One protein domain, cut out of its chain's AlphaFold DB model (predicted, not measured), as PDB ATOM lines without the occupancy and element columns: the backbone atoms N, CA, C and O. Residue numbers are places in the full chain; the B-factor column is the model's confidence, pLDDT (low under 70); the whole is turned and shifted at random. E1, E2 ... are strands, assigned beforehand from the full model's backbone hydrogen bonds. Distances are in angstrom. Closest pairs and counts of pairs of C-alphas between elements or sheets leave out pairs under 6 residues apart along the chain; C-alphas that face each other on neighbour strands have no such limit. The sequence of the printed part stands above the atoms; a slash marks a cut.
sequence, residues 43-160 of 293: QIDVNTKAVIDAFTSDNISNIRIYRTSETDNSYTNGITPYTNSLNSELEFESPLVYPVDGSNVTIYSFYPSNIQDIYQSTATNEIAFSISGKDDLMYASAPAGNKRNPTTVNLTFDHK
ATOM      1  N   GLN A  43     178.080 119.989 137.772       96.38
ATOM      2  CA  GLN A  43     177.338 120.094 139.027       96.38
ATOM      3  C   GLN A  43     176.750 121.497 139.158       96.38
ATOM      4  O   GLN A  43     177.360 122.463 138.702       96.38
ATOM      5  N   ILE A  44     175.580 121.625 139.782       96.69
ATOM      6  CA  ILE A  44     175.070 122.918 140.242       96.69
ATOM      7  C   ILE A  44     175.666 123.205 141.616       96.69
ATOM      8  O   ILE A  44     175.376 122.495 142.570       96.69
ATOM      9  N   ASP A  45     176.468 124.259 141.745       95.25
ATOM     10  CA  ASP A  45     176.992 124.676 143.041       95.25
ATOM     11  C   ASP A  45     175.847 125.077 143.980       95.25
ATOM     12  O   ASP A  45     175.030 125.955 143.686       95.25
ATOM     13  N   VAL A  46     175.792 124.442 145.147       92.25
ATOM     14  CA  VAL A  46     174.698 124.617 146.106       92.25
ATOM     15  C   VAL A  46     174.611 126.041 146.676       92.25
ATOM     16  O   VAL A  46     173.515 126.481 147.026       92.25
ATOM     17  N   ASN A  47     175.711 126.801 146.715       90.38
ATOM     18  CA  ASN A  47     175.729 128.161 147.267       90.38
ATOM     19  C   ASN A  47     175.331 129.212 146.218       90.38
ATOM     20  O   ASN A  47     174.499 130.079 146.477       90.38
ATOM     21  N   THR A  48     175.923 129.142 145.028       92.88
ATOM     22  CA  THR A  48     175.807 130.155 143.967       92.88
ATOM     23  C   THR A  48     174.761 129.813 142.913       92.88
ATOM     24  O   THR A  48     174.365 130.689 142.146       92.88
ATOM     25  N   LYS A  49     174.317 128.552 142.862       93.50
ATOM     26  CA  LYS A  49     173.449 127.986 141.815       93.50
ATOM     27  C   LYS A  49     174.068 128.013 140.415       93.50
ATOM     28  O   LYS A  49     173.366 127.811 139.426       93.50
ATOM     29  N   ALA A  50     175.371 128.264 140.319       95.44
ATOM     30  CA  ALA A  50     176.093 128.229 139.059       95.44
ATOM     31  C   ALA A  50     176.390 126.783 138.650       95.44
ATOM     32  O   ALA A  50     176.659 125.932 139.492       95.44
ATOM     33  N   VAL A  51     176.400 126.522 137.344       96.62
ATOM     34  CA  VAL A  51     176.903 125.253 136.810       96.62
ATOM     35  C   VAL A  51     178.429 125.295 136.814       96.62
ATOM     36  O   VAL A  51     179.022 126.195 136.218       96.62
ATOM     37  N   ILE A  52     179.053 124.319 137.465       95.25
ATOM     38  CA  ILE A  52     180.500 124.219 137.660       95.25
ATOM     39  C   ILE A  52     181.040 122.869 137.180       95.25
ATOM     40  O   ILE A  52     180.321 121.866 137.118       95.25
ATOM     41  N   ASP A  53     182.332 122.843 136.868       92.81
ATOM     42  CA  ASP A  53     183.059 121.617 136.552       92.81
ATOM     43  C   ASP A  53     183.597 121.016 137.869       92.81
ATOM     44  O   ASP A  53     184.625 121.449 138.388       92.81
ATOM     45  N   ALA A  54     182.858 120.062 138.447       89.38
ATOM     46  CA  ALA A  54     183.170 119.453 139.751       89.38
ATOM     47  C   ALA A  54     183.727 118.019 139.663       89.38
ATOM     48  O   ALA A  54     184.253 117.480 140.642       89.38
ATOM     49  N   PHE A  55     183.623 117.390 138.491       90.94
ATOM     50  CA  PHE A  55     184.068 116.018 138.278       90.94
ATOM     51  C   PHE A  55     185.492 115.978 137.722       90.94
ATOM     52  O   PHE A  55     185.831 116.681 136.770       90.94
ATOM     53  N   THR A  56     186.325 115.144 138.330       89.25
ATOM     54  CA  THR A  56     187.744 114.962 138.015       89.25
ATOM     55  C   THR A  56     188.047 113.479 137.819       89.25
ATOM     56  O   THR A  56     187.204 112.616 138.072       89.25
ATOM     57  N   SER A  57     189.281 113.153 137.432       86.81
ATOM     58  CA  SER A  57     189.759 111.766 137.352       86.81
ATOM     59  C   SER A  57     189.550 110.964 138.641       86.81
ATOM     60  O   SER A  57     189.409 109.742 138.584       86.81
ATOM     61  N   ASP A  58     189.512 111.648 139.786       88.31
ATOM     62  CA  ASP A  58     189.509 111.032 141.113       88.31
ATOM     63  C   ASP A  58     188.101 110.645 141.582       88.31
ATOM     64  O   ASP A  58     187.958 109.809 142.472       88.31
ATOM     65  N   ASN A  59     187.056 111.249 141.005       91.31
ATOM     66  CA  ASN A  59     185.674 111.037 141.438       91.31
ATOM     67  C   ASN A  59     184.728 110.577 140.318       91.31
ATOM     68  O   ASN A  59     183.625 110.119 140.617       91.31
ATOM     69  N   ILE A  60     185.143 110.626 139.048       92.06
ATOM     70  CA  ILE A  60     184.274 110.276 137.916       92.06
ATOM     71  C   ILE A  60     183.802 108.818 137.973       92.06
ATOM     72  O   ILE A  60     182.645 108.530 137.675       92.06
ATOM     73  N   SER A  61     184.646 107.909 138.474       93.19
ATOM     74  CA  SER A  61     184.304 106.500 138.695       93.19
ATOM     75  C   SER A  61     183.323 106.272 139.846       93.19
ATOM     76  O   SER A  61     182.918 105.145 140.095       93.19
ATOM     77  N   ASN A  62     182.926 107.314 140.575       94.56
ATOM     78  CA  ASN A  62     181.858 107.215 141.563       94.56
ATOM     79  C   ASN A  62     180.504 107.608 140.964       94.56
ATOM     80  O   ASN A  62     179.522 107.659 141.687       94.56
ATOM     81  N   ILE A  63     180.394 107.853 139.661       95.31
ATOM     82  CA  ILE A  63     179.103 108.074 139.008       95.31
ATOM     83  C   ILE A  63     178.454 106.723 138.673       95.31
ATOM     84  O   ILE A  63     179.120 105.792 138.209       95.31
ATOM     85  N   ARG A  64     177.139 106.603 138.882       95.06
ATOM     86  CA  ARG A  64     176.338 105.475 138.386       95.06
ATOM     87  C   ARG A  64     175.366 105.956 137.319       95.06
ATOM     88  O   ARG A  64     174.621 106.903 137.547       95.06
ATOM     89  N   ILE A  65     175.367 105.299 136.167       94.62
ATOM     90  CA  ILE A  65     174.588 105.649 134.976       94.62
ATOM     91  C   ILE A  65     173.568 104.551 134.692       94.62
ATOM     92  O   ILE A  65     173.917 103.374 134.629       94.62
ATOM     93  N   TYR A  66     172.327 104.951 134.452       92.38
ATOM     94  CA  TYR A  66     171.232 104.102 134.006       92.38
ATOM     95  C   TYR A  66     170.716 104.587 132.663       92.38
ATOM     96  O   TYR A  66     170.731 105.780 132.357       92.38
ATOM     97  N   ARG A  67     170.208 103.644 131.879       90.44
ATOM     98  CA  ARG A  67     169.601 103.901 130.581       90.44
ATOM     99  C   ARG A  67     168.225 103.266 130.566       90.44
ATOM    100  O   ARG A  67     168.102 102.065 130.778       90.44
ATOM    101  N   THR A  68     167.209 104.045 130.237       88.06
ATOM    102  CA  THR A  68     165.856 103.518 130.033       88.06
ATOM    103  C   THR A  68     165.381 103.826 128.629       88.06
ATOM    104  O   THR A  68     165.725 104.873 128.075       88.06
ATOM    105  N   SER A  69     164.536 102.957 128.096       85.25
ATOM    106  CA  SER A  69     163.766 103.207 126.881       85.25
ATOM    107  C   SER A  69     162.329 102.722 127.060       85.25
ATOM    108  O   SER A  69     162.023 102.023 128.022       85.25
ATOM    109  N   GLU A  70     161.447 103.080 126.129       78.06
ATOM    110  CA  GLU A  70     160.032 102.673 126.153       78.06
ATOM    111  C   GLU A  70     159.835 101.146 126.098       78.06
ATOM    112  O   GLU A  70     158.795 100.632 126.504       78.06
ATOM    113  N   THR A  71     160.832 100.420 125.594       75.06
ATOM    114  CA  THR A  71     160.743  98.999 125.241       75.06
ATOM    115  C   THR A  71     161.780  98.127 125.948       75.06
ATOM    116  O   THR A  71     161.674  96.903 125.909       75.06
ATOM    117  N   ASP A  72     162.778  98.736 126.594       72.81
ATOM    118  CA  ASP A  72     163.918  98.037 127.183       72.81
ATOM    119  C   ASP A  72     164.577  98.833 128.328       72.81
ATOM    120  O   ASP A  72     164.874 100.026 128.198       72.81
ATOM    121  N   ASN A  73     164.894  98.121 129.412       66.69
ATOM    122  CA  ASN A  73     165.671  98.592 130.558       66.69
ATOM    123  C   ASN A  73     167.027  97.868 130.669       66.69
ATOM    124  O   ASN A  73     167.471  97.557 131.776       66.69
ATOM    125  N   SER A  74     167.704  97.567 129.551       61.47
ATOM    126  CA  SER A  74     169.099  97.106 129.616       61.47
ATOM    127  C   SER A  74     169.903  98.080 130.479       61.47
ATOM    128  O   SER A  74     169.652  99.283 130.441       61.47
ATOM    129  N   TYR A  75     170.855  97.550 131.252       67.38
ATOM    130  CA  TYR A  75     171.569  98.252 132.332       67.38
ATOM    131  C   TYR A  75     170.754  98.433 133.624       67.38
ATOM    132  O   TYR A  75     170.888  99.442 134.315       67.38
ATOM    133  N   THR A  76     169.971  97.414 134.004       72.88
ATOM    134  CA  THR A  76     169.176  97.411 135.245       72.88
ATOM    135  C   THR A  76     169.997  97.675 136.502       72.88
ATOM    136  O   THR A  76     169.453  98.239 137.430       72.88
ATOM    137  N   ASN A  77     171.286  97.320 136.538       80.62
ATOM    138  CA  ASN A  77     172.158  97.512 137.714       80.62
ATOM    139  C   ASN A  77     173.037  98.777 137.619       80.62
ATOM    140  O   ASN A  77     173.929  99.002 138.444       80.62
ATOM    141  N   GLY A  78     172.816  99.572 136.569       88.50
ATOM    142  CA  GLY A  78     173.632 100.716 136.202       88.50
ATOM    143  C   GLY A  78     175.057 100.340 135.792       88.50
ATOM    144  O   GLY A  78     175.533  99.222 135.999       88.50
ATOM    145  N   ILE A  79     175.755 101.297 135.196       91.94
ATOM    146  CA  ILE A  79     177.167 101.192 134.824       91.94
ATOM    147  C   ILE A  79     177.931 102.392 135.360       91.94
ATOM    148  O   ILE A  79     177.360 103.454 135.595       91.94
ATOM    149  N   THR A  80     179.228 102.224 135.546       93.44
ATOM    150  CA  THR A  80     180.109 103.259 136.077       93.44
ATOM    151  C   THR A  80     181.195 103.546 135.048       93.44
ATOM    152  O   THR A  80     181.706 102.591 134.453       93.44
ATOM    153  N   PRO A  81     181.525 104.823 134.789       93.06
ATOM    154  CA  PRO A  81     182.611 105.149 133.881       93.06
ATOM    155  C   PRO A  81     183.960 104.803 134.523       93.06
ATOM    156  O   PRO A  81     184.110 104.874 135.744       93.06
ATOM    157  N   TYR A  82     184.953 104.447 133.716       87.88
ATOM    158  CA  TYR A  82     186.325 104.337 134.209       87.88
ATOM    159  C   TYR A  82     187.039 105.688 134.103       87.88
ATOM    160  O   TYR A  82     186.681 106.554 133.303       87.88
ATOM    161  N   THR A  83     188.066 105.878 134.925       83.19
ATOM    162  CA  THR A  83     188.892 107.086 134.895       83.19
ATOM    163  C   THR A  83     189.653 107.182 133.574       83.19
ATOM    164  O   THR A  83     190.429 106.288 133.240       83.19
ATOM    165  N   ASN A  84     189.489 108.287 132.848       74.81
ATOM    166  CA  ASN A  84     190.243 108.569 131.628       74.81
ATOM    167  C   ASN A  84     190.941 109.944 131.718       74.81
ATOM    168  O   ASN A  84     190.698 110.725 132.635       74.81
ATOM    169  N   SER A  85     191.871 110.208 130.796       65.75
ATOM    170  CA  SER A  85     192.634 111.471 130.734       65.75
ATOM    171  C   SER A  85     191.993 112.527 129.823       65.75
ATOM    172  O   SER A  85     192.474 113.658 129.739       65.75
ATOM    173  N   LEU A  86     190.916 112.154 129.130       59.59
ATOM    174  CA  LEU A  86     190.203 112.959 128.151       59.59
ATOM    175  C   LEU A  86     188.882 113.397 128.795       59.59
ATOM    176  O   LEU A  86     187.831 112.843 128.495       59.59
ATOM    177  N   ASN A  87     188.938 114.401 129.679       63.19
ATOM    178  CA  ASN A  87     187.788 114.974 130.409       63.19
ATOM    179  C   ASN A  87     186.728 115.654 129.501       63.19
ATOM    180  O   ASN A  87     186.131 116.659 129.881       63.19
ATOM    181  N   SER A  88     186.531 115.182 128.270       76.62
ATOM    182  CA  SER A  88     185.442 115.592 127.391       76.62
ATOM    183  C   SER A  88     184.282 114.600 127.408       76.62
ATOM    184  O   SER A  88     183.141 115.032 127.240       76.62
ATOM    185  N   GLU A  89     184.538 113.300 127.609       87.62
ATOM    186  CA  GLU A  89     183.530 112.235 127.493       87.62
ATOM    187  C   GLU A  89     183.716 111.132 128.546       87.62
ATOM    188  O   GLU A  89     184.834 110.796 128.947       87.62
ATOM    189  N   LEU A  90     182.599 110.561 129.000       92.00
ATOM    190  CA  LEU A  90     182.594 109.376 129.847       92.00
ATOM    191  C   LEU A  90     182.895 108.136 129.012       92.00
ATOM    192  O   LEU A  90     182.263 107.895 127.983       92.00
ATOM    193  N   GLU A  91     183.801 107.305 129.513       90.69
ATOM    194  CA  GLU A  91     184.138 106.029 128.899       90.69
ATOM    195  C   GLU A  91     183.766 104.864 129.824       90.69
ATOM    196  O   GLU A  91     183.822 104.975 131.048       90.69
ATOM    197  N   PHE A  92     183.372 103.739 129.229       91.38
ATOM    198  CA  PHE A  92     182.857 102.567 129.933       91.38
ATOM    199  C   PHE A  92     183.520 101.299 129.393       91.38
ATOM    200  O   PHE A  92     183.766 101.203 128.192       91.38
ATOM    201  N   GLU A  93     183.732 100.300 130.255       90.00
ATOM    202  CA  GLU A  93     184.275  98.980 129.872       90.00
ATOM    203  C   GLU A  93     183.497  98.338 128.713       90.00
ATOM    204  O   GLU A  93     184.047  97.673 127.839       90.00
ATOM    205  N   SER A  94     182.180  98.548 128.695       88.56
ATOM    206  CA  SER A  94     181.315  98.227 127.564       88.56
ATOM    207  C   SER A  94     180.514  99.469 127.184       88.56
ATOM    208  O   SER A  94     179.872 100.045 128.066       88.56
ATOM    209  N   PRO A  95     180.507  99.878 125.901       88.00
ATOM    210  CA  PRO A  95     179.782 101.066 125.478       88.00
ATOM    211  C   PRO A  95     178.298 100.990 125.832       88.00
ATOM    212  O   PRO A  95     177.638  99.966 125.630       88.00
ATOM    213  N   LEU A  96     177.760 102.109 126.308       91.31
ATOM    214  CA  LEU A  96     176.322 102.302 126.410       91.31
ATOM    215  C   LEU A  96     175.764 102.515 124.998       91.31
ATOM    216  O   LEU A  96     176.217 103.423 124.307       91.31
ATOM    217  N   VAL A  97     174.817 101.692 124.541       92.69
ATOM    218  CA  VAL A  97     174.301 101.746 123.156       92.69
ATOM    219  C   VAL A  97     172.794 101.982 123.088       92.69
ATOM    220  O   VAL A  97     172.053 101.631 124.015       92.69
ATOM    221  N   TYR A  98     172.332 102.553 121.971       93.44
ATOM    222  CA  TYR A  98     170.903 102.683 121.676       93.44
ATOM    223  C   TYR A  98     170.238 101.313 121.434       93.44
ATOM    224  O   TYR A  98     170.871 100.422 120.856       93.44
ATOM    225  N   PRO A  99     168.956 101.142 121.812       91.69
ATOM    226  CA  PRO A  99     168.162  99.962 121.478       91.69
ATOM    227  C   PRO A  99     168.053  99.701 119.968       91.69
ATOM    228  O   PRO A  99     167.978 100.629 119.156       91.69
ATOM    229  N   VAL A 100     167.986  98.421 119.591       89.31
ATOM    230  CA  VAL A 100     167.894  97.980 118.184       89.31
ATOM    231  C   VAL A 100     166.572  98.394 117.537       89.31
ATOM    232  O   VAL A 100     166.528  98.643 116.336       89.31
ATOM    233  N   ASP A 101     165.493  98.528 118.302       89.38
ATOM    234  CA  ASP A 101     164.192  98.965 117.782       89.38
ATOM    235  C   ASP A 101     164.132 100.466 117.439       89.38
ATOM    236  O   ASP A 101     163.244 100.900 116.706       89.38
ATOM    237  N   GLY A 102     165.120 101.252 117.881       90.00
ATOM    238  CA  GLY A 102     165.172 102.694 117.663       90.00
ATOM    239  C   GLY A 102     164.294 103.512 118.610       90.00
ATOM    240  O   GLY A 102     164.021 104.670 118.292       90.00
ATOM    241  N   SER A 103     163.882 102.944 119.745       93.38
ATOM    242  CA  SER A 103     163.190 103.666 120.815       93.38
ATOM    243  C   SER A 103     164.006 104.846 121.348       93.38
ATOM    244  O   SER A 103     165.243 104.856 121.302       93.38
ATOM    245  N   ASN A 104     163.301 105.850 121.875       94.56
ATOM    246  CA  ASN A 104     163.934 106.965 122.568       94.56
ATOM    247  C   ASN A 104     164.559 106.503 123.885       94.56
ATOM    248  O   ASN A 104     164.051 105.604 124.558       94.56
ATOM    249  N   VAL A 105     165.661 107.150 124.241       94.50
ATOM    250  CA  VAL A 105     166.461 106.840 125.417       94.50
ATOM    251  C   VAL A 105     166.592 108.071 126.302       94.50
ATOM    252  O   VAL A 105     166.900 109.168 125.828       94.50
ATOM    253  N   THR A 106     166.444 107.844 127.603       94.50
ATOM    254  CA  THR A 106     166.806 108.795 128.657       94.50
ATOM    255  C   THR A 106     167.902 108.188 129.518       94.50
ATOM    256  O   THR A 106     167.873 106.993 129.834       94.50
ATOM    257  N   ILE A 107     168.876 109.022 129.872       95.81
ATOM    258  CA  ILE A 107     169.939 108.691 130.809       95.81
ATOM    259  C   ILE A 107     169.586 109.272 132.169       95.81
ATOM    260  O   ILE A 107     169.249 110.451 132.270       95.81
ATOM    261  N   TYR A 108     169.704 108.443 133.199       95.12
ATOM    262  CA  TYR A 108     169.594 108.848 134.594       95.12
ATOM    263  C   TYR A 108     170.892 108.544 135.309       95.12
ATOM    264  O   TYR A 108     171.591 107.586 134.971       95.12
ATOM    265  N   SER A 109     171.220 109.345 136.308       95.94
ATOM    266  CA  SER A 109     172.457 109.168 137.036       95.94
ATOM    267  C   SER A 109     172.354 109.650 138.464       95.94
ATOM    268  O   SER A 109     171.627 110.596 138.755       95.94
ATOM    269  N   PHE A 110     173.127 109.015 139.337       96.44
ATOM    270  CA  PHE A 110     173.363 109.510 140.680       96.44
ATOM    271  C   PHE A 110     174.849 109.409 141.038       96.44
ATOM    272  O   PHE A 110     175.611 108.626 140.456       96.44
ATOM    273  N   TYR A 111     175.241 110.225 142.004       96.69
ATOM    274  CA  TYR A 111     176.572 110.274 142.590       96.69
ATOM    275  C   TYR A 111     176.435 110.520 144.102       96.69
ATOM    276  O   TYR A 111     175.515 111.228 144.492       96.69
ATOM    277  N   PRO A 112     177.331 110.006 144.955       95.75
ATOM    278  CA  PRO A 112     178.340 109.014 144.631       95.75
ATOM    279  C   PRO A 112     177.746 107.593 144.674       95.75
ATOM    280  O   PRO A 112     176.851 107.280 145.452       95.75
ATOM    281  N   SER A 113     178.265 106.698 143.840       93.62
ATOM    282  CA  SER A 113     177.798 105.312 143.712       93.62
ATOM    283  C   SER A 113     178.272 104.402 144.842       93.62
ATOM    284  O   SER A 113     177.749 103.305 145.008       93.62
ATOM    285  N   ASN A 114     179.241 104.872 145.627       92.31
ATOM    286  CA  ASN A 114     179.745 104.247 146.844       92.31
ATOM    287  C   ASN A 114     179.121 104.841 148.119       92.31
ATOM    288  O   ASN A 114     179.707 104.704 149.193       92.31
ATOM    289  N   ILE A 115     177.963 105.503 148.008       92.94
ATOM    290  CA  ILE A 115     177.159 105.885 149.173       92.94
ATOM    291  C   ILE A 115     176.820 104.648 150.025       92.94
ATOM    292  O   ILE A 115     176.740 103.522 149.520       92.94
ATOM    293  N   GLN A 116     176.676 104.844 151.334       90.88
ATOM    294  CA  GLN A 116     176.580 103.757 152.306       90.88
ATOM    295  C   GLN A 116     175.321 102.891 152.103       90.88
ATOM    296  O   GLN A 116     174.266 103.388 151.722       90.88
ATOM    297  N   ASP A 117     175.434 101.588 152.395       90.25
ATOM    298  CA  ASP A 117     174.339 100.601 152.383       90.25
ATOM    299  C   ASP A 117     173.519 100.589 151.082       90.25
ATOM    300  O   ASP A 117     172.319 100.311 151.090       90.25
ATOM    301  N   ILE A 118     174.169 100.902 149.955       90.25
ATOM    302  CA  ILE A 118     173.474 100.992 148.682       90.25
ATOM    303  C   ILE A 118     172.910  99.633 148.254       90.25
ATOM    304  O   ILE A 118     173.618  98.625 148.169       90.25
ATOM    305  N   TYR A 119     171.622  99.622 147.937       87.75
ATOM    306  CA  TYR A 119     170.920  98.462 147.416       87.75
ATOM    307  C   TYR A 119     169.953  98.892 146.321       87.75
ATOM    308  O   TYR A 119     169.138  99.788 146.516       87.75
ATOM    309  N   GLN A 120     170.009  98.228 145.171       84.44
ATOM    310  CA  GLN A 120     169.061  98.467 144.095       84.44
ATOM    311  C   GLN A 120     168.032  97.342 144.044       84.44
ATOM    312  O   GLN A 120     168.375  96.173 143.862       84.44
ATOM    313  N   SER A 121     166.758  97.705 144.171       74.50
ATOM    314  CA  SER A 121     165.659  96.768 143.971       74.50
ATOM    315  C   SER A 121     165.536  96.438 142.486       74.50
ATOM    316  O   SER A 121     165.506  97.326 141.643       74.50
ATOM    317  N   THR A 122     165.416  95.159 142.135       67.25
ATOM    318  CA  THR A 122     165.079  94.764 140.756       67.25
ATOM    319  C   THR A 122     163.578  94.867 140.473       67.25
ATOM    320  O   THR A 122     163.159  94.690 139.333       67.25
ATOM    321  N   ALA A 123     162.759  95.087 141.508       69.56
ATOM    322  CA  ALA A 123     161.302  95.161 141.416       69.56
ATOM    323  C   ALA A 123     160.779  96.605 141.346       69.56
ATOM    324  O   ALA A 123     159.683  96.831 140.841       69.56
ATOM    325  N   THR A 124     161.554  97.572 141.842       70.62
ATOM    326  CA  THR A 124     161.227  99.003 141.825       70.62
ATOM    327  C   THR A 124     162.380  99.765 141.169       70.62
ATOM    328  O   THR A 124     163.535  99.392 141.339       70.62
ATOM    329  N   ASN A 125     162.101 100.811 140.380       83.06
ATOM    330  CA  ASN A 125     163.139 101.649 139.749       83.06
ATOM    331  C   ASN A 125     163.760 102.611 140.777       83.06
ATOM    332  O   ASN A 125     163.737 103.830 140.612       83.06
ATOM    333  N   GLU A 126     164.268 102.054 141.869       89.69
ATOM    334  CA  GLU A 126     164.696 102.786 143.051       89.69
ATOM    335  C   GLU A 126     166.028 102.256 143.571       89.69
ATOM    336  O   GLU A 126     166.330 101.059 143.490       89.69
ATOM    337  N   ILE A 127     166.801 103.163 144.159       92.44
ATOM    338  CA  ILE A 127     167.977 102.835 144.962       92.44
ATOM    339  C   ILE A 127     167.660 103.116 146.425       92.44
ATOM    340  O   ILE A 127     167.169 104.190 146.750       92.44
ATOM    341  N   ALA A 128     167.930 102.160 147.302       93.81
ATOM    342  CA  ALA A 128     167.978 102.358 148.743       93.81
ATOM    343  C   ALA A 128     169.416 102.674 149.158       93.81
ATOM    344  O   ALA A 128     170.355 102.146 148.560       93.81
ATOM    345  N   PHE A 129     169.588 103.534 150.157       94.94
ATOM    346  CA  PHE A 129     170.900 103.937 150.662       94.94
ATOM    347  C   PHE A 129     170.803 104.495 152.086       94.94
ATOM    348  O   PHE A 129     169.720 104.832 152.576       94.94
ATOM    349  N   SER A 130     171.968 104.641 152.710       94.94
ATOM    350  CA  SER A 130     172.180 105.377 153.950       94.94
ATOM    351  C   SER A 130     173.119 106.566 153.720       94.94
ATOM    352  O   SER A 130     174.045 106.481 152.919       94.94
ATOM    353  N   ILE A 131     172.926 107.660 154.455       94.88
ATOM    354  CA  ILE A 131     173.863 108.791 154.520       94.88
ATOM    355  C   ILE A 131     174.713 108.716 155.792       94.88
ATOM    356  O   ILE A 131     174.243 108.292 156.850       94.88
ATOM    357  N   SER A 132     175.957 109.182 155.701       94.00
ATOM    358  CA  SER A 132     176.914 109.305 156.811       94.00
ATOM    359  C   SER A 132     177.003 110.721 157.393       94.00
ATOM    360  O   SER A 132     177.746 110.961 158.347       94.00
ATOM    361  N   GLY A 133     176.279 111.680 156.806       94.69
ATOM    362  CA  GLY A 133     176.394 113.110 157.106       94.69
ATOM    363  C   GLY A 133     177.519 113.819 156.346       94.69
ATOM    364  O   GLY A 133     177.665 115.029 156.488       94.69
ATOM    365  N   LYS A 134     178.306 113.083 155.547       94.25
ATOM    366  CA  LYS A 134     179.378 113.612 154.679       94.25
ATOM    367  C   LYS A 134     179.182 113.282 153.199       94.25
ATOM    368  O   LYS A 134     179.936 113.777 152.368       94.25
ATOM    369  N   ASP A 135     178.220 112.421 152.884       92.06
ATOM    370  CA  ASP A 135     177.931 112.019 151.511       92.06
ATOM    371  C   ASP A 135     177.147 113.120 150.811       92.06
ATOM    372  O   ASP A 135     176.094 113.529 151.294       92.06
ATOM    373  N   ASP A 136     177.637 113.572 149.661       94.69
ATOM    374  CA  ASP A 136     176.951 114.555 148.830       94.69
ATOM    375  C   ASP A 136     176.173 113.860 147.720       94.69
ATOM    376  O   ASP A 136     176.644 113.697 146.593       94.69
ATOM    377  N   LEU A 137     174.993 113.359 148.088       97.06
ATOM    378  CA  LEU A 137     174.111 112.687 147.150       97.06
ATOM    379  C   LEU A 137     173.600 113.689 146.116       97.06
ATOM    380  O   LEU A 137     172.964 114.685 146.456       97.06
ATOM    381  N   MET A 138     173.820 113.375 144.850       97.94
ATOM    382  CA  MET A 138     173.409 114.166 143.706       97.94
ATOM    383  C   MET A 138     172.730 113.294 142.653       97.94
ATOM    384  O   MET A 138     172.973 112.088 142.565       97.94
ATOM    385  N   TYR A 139     171.915 113.919 141.807       98.06
ATOM    386  CA  TYR A 139     171.199 113.256 140.718       98.06
ATOM    387  C   TYR A 139     171.212 114.103 139.449       98.06
ATOM    388  O   TYR A 139     171.169 115.329 139.521       98.06
ATOM    389  N   ALA A 140     171.204 113.443 138.297       98.06
ATOM    390  CA  ALA A 140     171.064 114.079 136.997       98.06
ATOM    391  C   ALA A 140     170.226 113.214 136.053       98.06
ATOM    392  O   ALA A 140     170.227 111.982 136.134       98.06
ATOM    393  N   SER A 141     169.575 113.856 135.088       97.12
ATOM    394  CA  SER A 141     168.962 113.167 133.957       97.12
ATOM    395  C   SER A 141     169.080 113.986 132.679       97.12
ATOM    396  O   SER A 141     169.129 115.214 132.712       97.12
ATOM    397  N   ALA A 142     169.162 113.303 131.539       97.38
ATOM    398  CA  ALA A 142     169.187 113.952 130.234       97.38
ATOM    399  C   ALA A 142     168.688 113.011 129.125       97.38
ATOM    400  O   ALA A 142     168.969 111.807 129.151       97.38
ATOM    401  N   PRO A 143     167.965 113.532 128.118       96.19
ATOM    402  CA  PRO A 143     167.576 112.744 126.958       96.19
ATOM    403  C   PRO A 143     168.795 112.444 126.077       96.19
ATOM    404  O   PRO A 143     169.606 113.327 125.799       96.19
ATOM    405  N   ALA A 144     168.882 111.214 125.572       96.31
ATOM    406  CA  ALA A 144     169.848 110.822 124.544       96.31
ATOM    407  C   ALA A 144     169.235 110.829 123.131       96.31
ATOM    408  O   ALA A 144     169.950 110.725 122.145       96.31
ATOM    409  N   GLY A 145     167.912 110.957 122.995       95.88
ATOM    410  CA  GLY A 145     167.248 110.811 121.695       95.88
ATOM    411  C   GLY A 145     167.172 109.339 121.288       95.88
ATOM    412  O   GLY A 145     166.879 108.491 122.125       95.88
ATOM    413  N   ASN A 146     167.418 109.016 120.018       95.12
ATOM    414  CA  ASN A 146     167.388 107.635 119.522       95.12
ATOM    415  C   ASN A 146     168.475 107.376 118.475       95.12
ATOM    416  O   ASN A 146     169.116 108.300 117.986       95.12
ATOM    417  N   LYS A 147     168.641 106.115 118.064       93.44
ATOM    418  CA  LYS A 147     169.711 105.711 117.137       93.44
ATOM    419  C   LYS A 147     169.705 106.444 115.783       93.44
ATOM    420  O   LYS A 147     170.744 106.524 115.139       93.44
ATOM    421  N   ARG A 148     168.550 106.951 115.320       94.12
ATOM    422  CA  ARG A 148     168.436 107.691 114.044       94.12
ATOM    423  C   ARG A 148     168.741 109.176 114.211       94.12
ATOM    424  O   ARG A 148     169.271 109.784 113.290       94.12
ATOM    425  N   ASN A 149     168.402 109.731 115.371       95.50
ATOM    426  CA  ASN A 149     168.612 111.129 115.734       95.50
ATOM    427  C   ASN A 149     169.258 111.190 117.132       95.50
ATOM    428  O   ASN A 149     168.557 111.470 118.111       95.50
ATOM    429  N   PRO A 150     170.555 110.849 117.246       95.44
ATOM    430  CA  PRO A 150     171.242 110.822 118.530       95.44
ATOM    431  C   PRO A 150     171.490 112.240 119.047       95.44
ATOM    432  O   PRO A 150     171.829 113.143 118.280       95.44
ATOM    433  N   THR A 151     171.383 112.408 120.360       96.06
ATOM    434  CA  THR A 151     171.688 113.654 121.069       96.06
ATOM    435  C   THR A 151     172.859 113.419 122.013       96.06
ATOM    436  O   THR A 151     172.897 112.419 122.730       96.06
ATOM    437  N   THR A 152     173.813 114.351 122.041       94.38
ATOM    438  CA  THR A 152     174.885 114.346 123.043       94.38
ATOM    439  C   THR A 152     174.299 114.552 124.438       94.38
ATOM    440  O   THR A 152     173.628 115.555 124.698       94.38
ATOM    441  N   VAL A 153     174.571 113.615 125.341       97.38
ATOM    442  CA  VAL A 153     174.046 113.627 126.707       97.38
ATOM    443  C   VAL A 153     174.927 114.523 127.573       97.38
ATOM    444  O   VAL A 153     176.104 114.235 127.775       97.38
ATOM    445  N   ASN A 154     174.333 115.590 128.107       95.75
ATOM    446  CA  ASN A 154     174.974 116.505 129.047       95.75
ATOM    447  C   ASN A 154     174.287 116.360 130.408       95.75
ATOM    448  O   ASN A 154     173.150 116.802 130.570       95.75
ATOM    449  N   LEU A 155     174.953 115.718 131.367       97.56
ATOM    450  CA  LEU A 155     174.430 115.553 132.724       97.56
ATOM    451  C   LEU A 155     174.858 116.733 133.599       97.56
ATOM    452  O   LEU A 155     176.049 117.021 133.713       97.56
ATOM    453  N   THR A 156     173.884 117.369 134.243       97.56
ATOM    454  CA  THR A 156     174.107 118.386 135.274       97.56
ATOM    455  C   THR A 156     173.504 117.875 136.573       97.56
ATOM    456  O   THR A 156     172.306 117.608 136.627       97.56
ATOM    457  N   PHE A 157     174.347 117.688 137.581       98.19
ATOM    458  CA  PHE A 157     173.987 117.117 138.868       98.19
ATOM    459  C   PHE A 157     173.451 118.173 139.830       98.19
ATOM    460  O   PHE A 157     174.113 119.180 140.085       98.19
ATOM    461  N   ASP A 158     172.281 117.885 140.392       97.31
ATOM    462  CA  ASP A 158     171.658 118.637 141.475       97.31
ATOM    463  C   ASP A 158     171.855 117.917 142.808       97.31
ATOM    464  O   ASP A 158     171.696 116.695 142.895       97.31
ATOM    465  N   HIS A 159     172.150 118.684 143.857       97.50
ATOM    466  CA  HIS A 159     172.280 118.175 145.219       97.50
ATOM    467  C   HIS A 159     170.932 117.714 145.769       97.50
ATOM    468  O   HIS A 159     169.935 118.432 145.712       97.50
ATOM    469  N   LYS A 160     170.905 116.527 146.367       97.25
ATOM    470  CA  LYS A 160     169.689 115.901 146.897       97.25
ATOM    471  C   LYS A 160     169.520 116.059 148.403       97.25
ATOM    472  O   LYS A 160     168.447 115.791 148.937       97.25
TER     473      LYS A 160
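This is residues 43 to 160 of the 293 residues of an uncharacterized protein of Parabacteroides gordonii MS-1 = DSM 23371 (UniProt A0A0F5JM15). With little regular structure, the domain is a twisted four-stranded antiparallel sheet, E1 - E2 - E5 - E6, with a small separate hairpin, E3 and E4, beyond it. Residues 70 to 104 loop over one face. The 118 printed residues have no named helix and six named strands, E1 to E6 in order: all strand, with 36 residues in named elements. It is compact, radius of gyration of the C-alphas 14.7 A, spans 43 by 34 by 27 A.

Look at the hairpin of E1, residues 64 to 69, and E2, residues 105 to 111: N 66 and O 108, 2.8 A, are within hydrogen-bond range. E5, residues 138 to 146, is the antiparallel neighbour of E2, with N 109 and O 140 within hydrogen-bond range at 2.8 A. E6, residues 156 to 159, forms a hairpin with E5; N 158 and O 139 are 2.9 A apart. In the hairpin of E3, residues 116 to 120, and E4, residues 126 to 130, N 128 and O 119 are 2.8 A apart; both are apart from E1, E2, E5 and E6.

Find C-alpha 64 at (176.338, 105.475, 138.386); E1 runs 17.2 A, E2 20.2 A, E5 25.8 A. E6 ends at C-alpha 159, (172.280, 118.175, 145.219).

The printed part has no cut. The E1 to E2 link is long, 35 residues. Residues 73 to 75, 85 to 87 and 122 to 123 have pLDDT under 70.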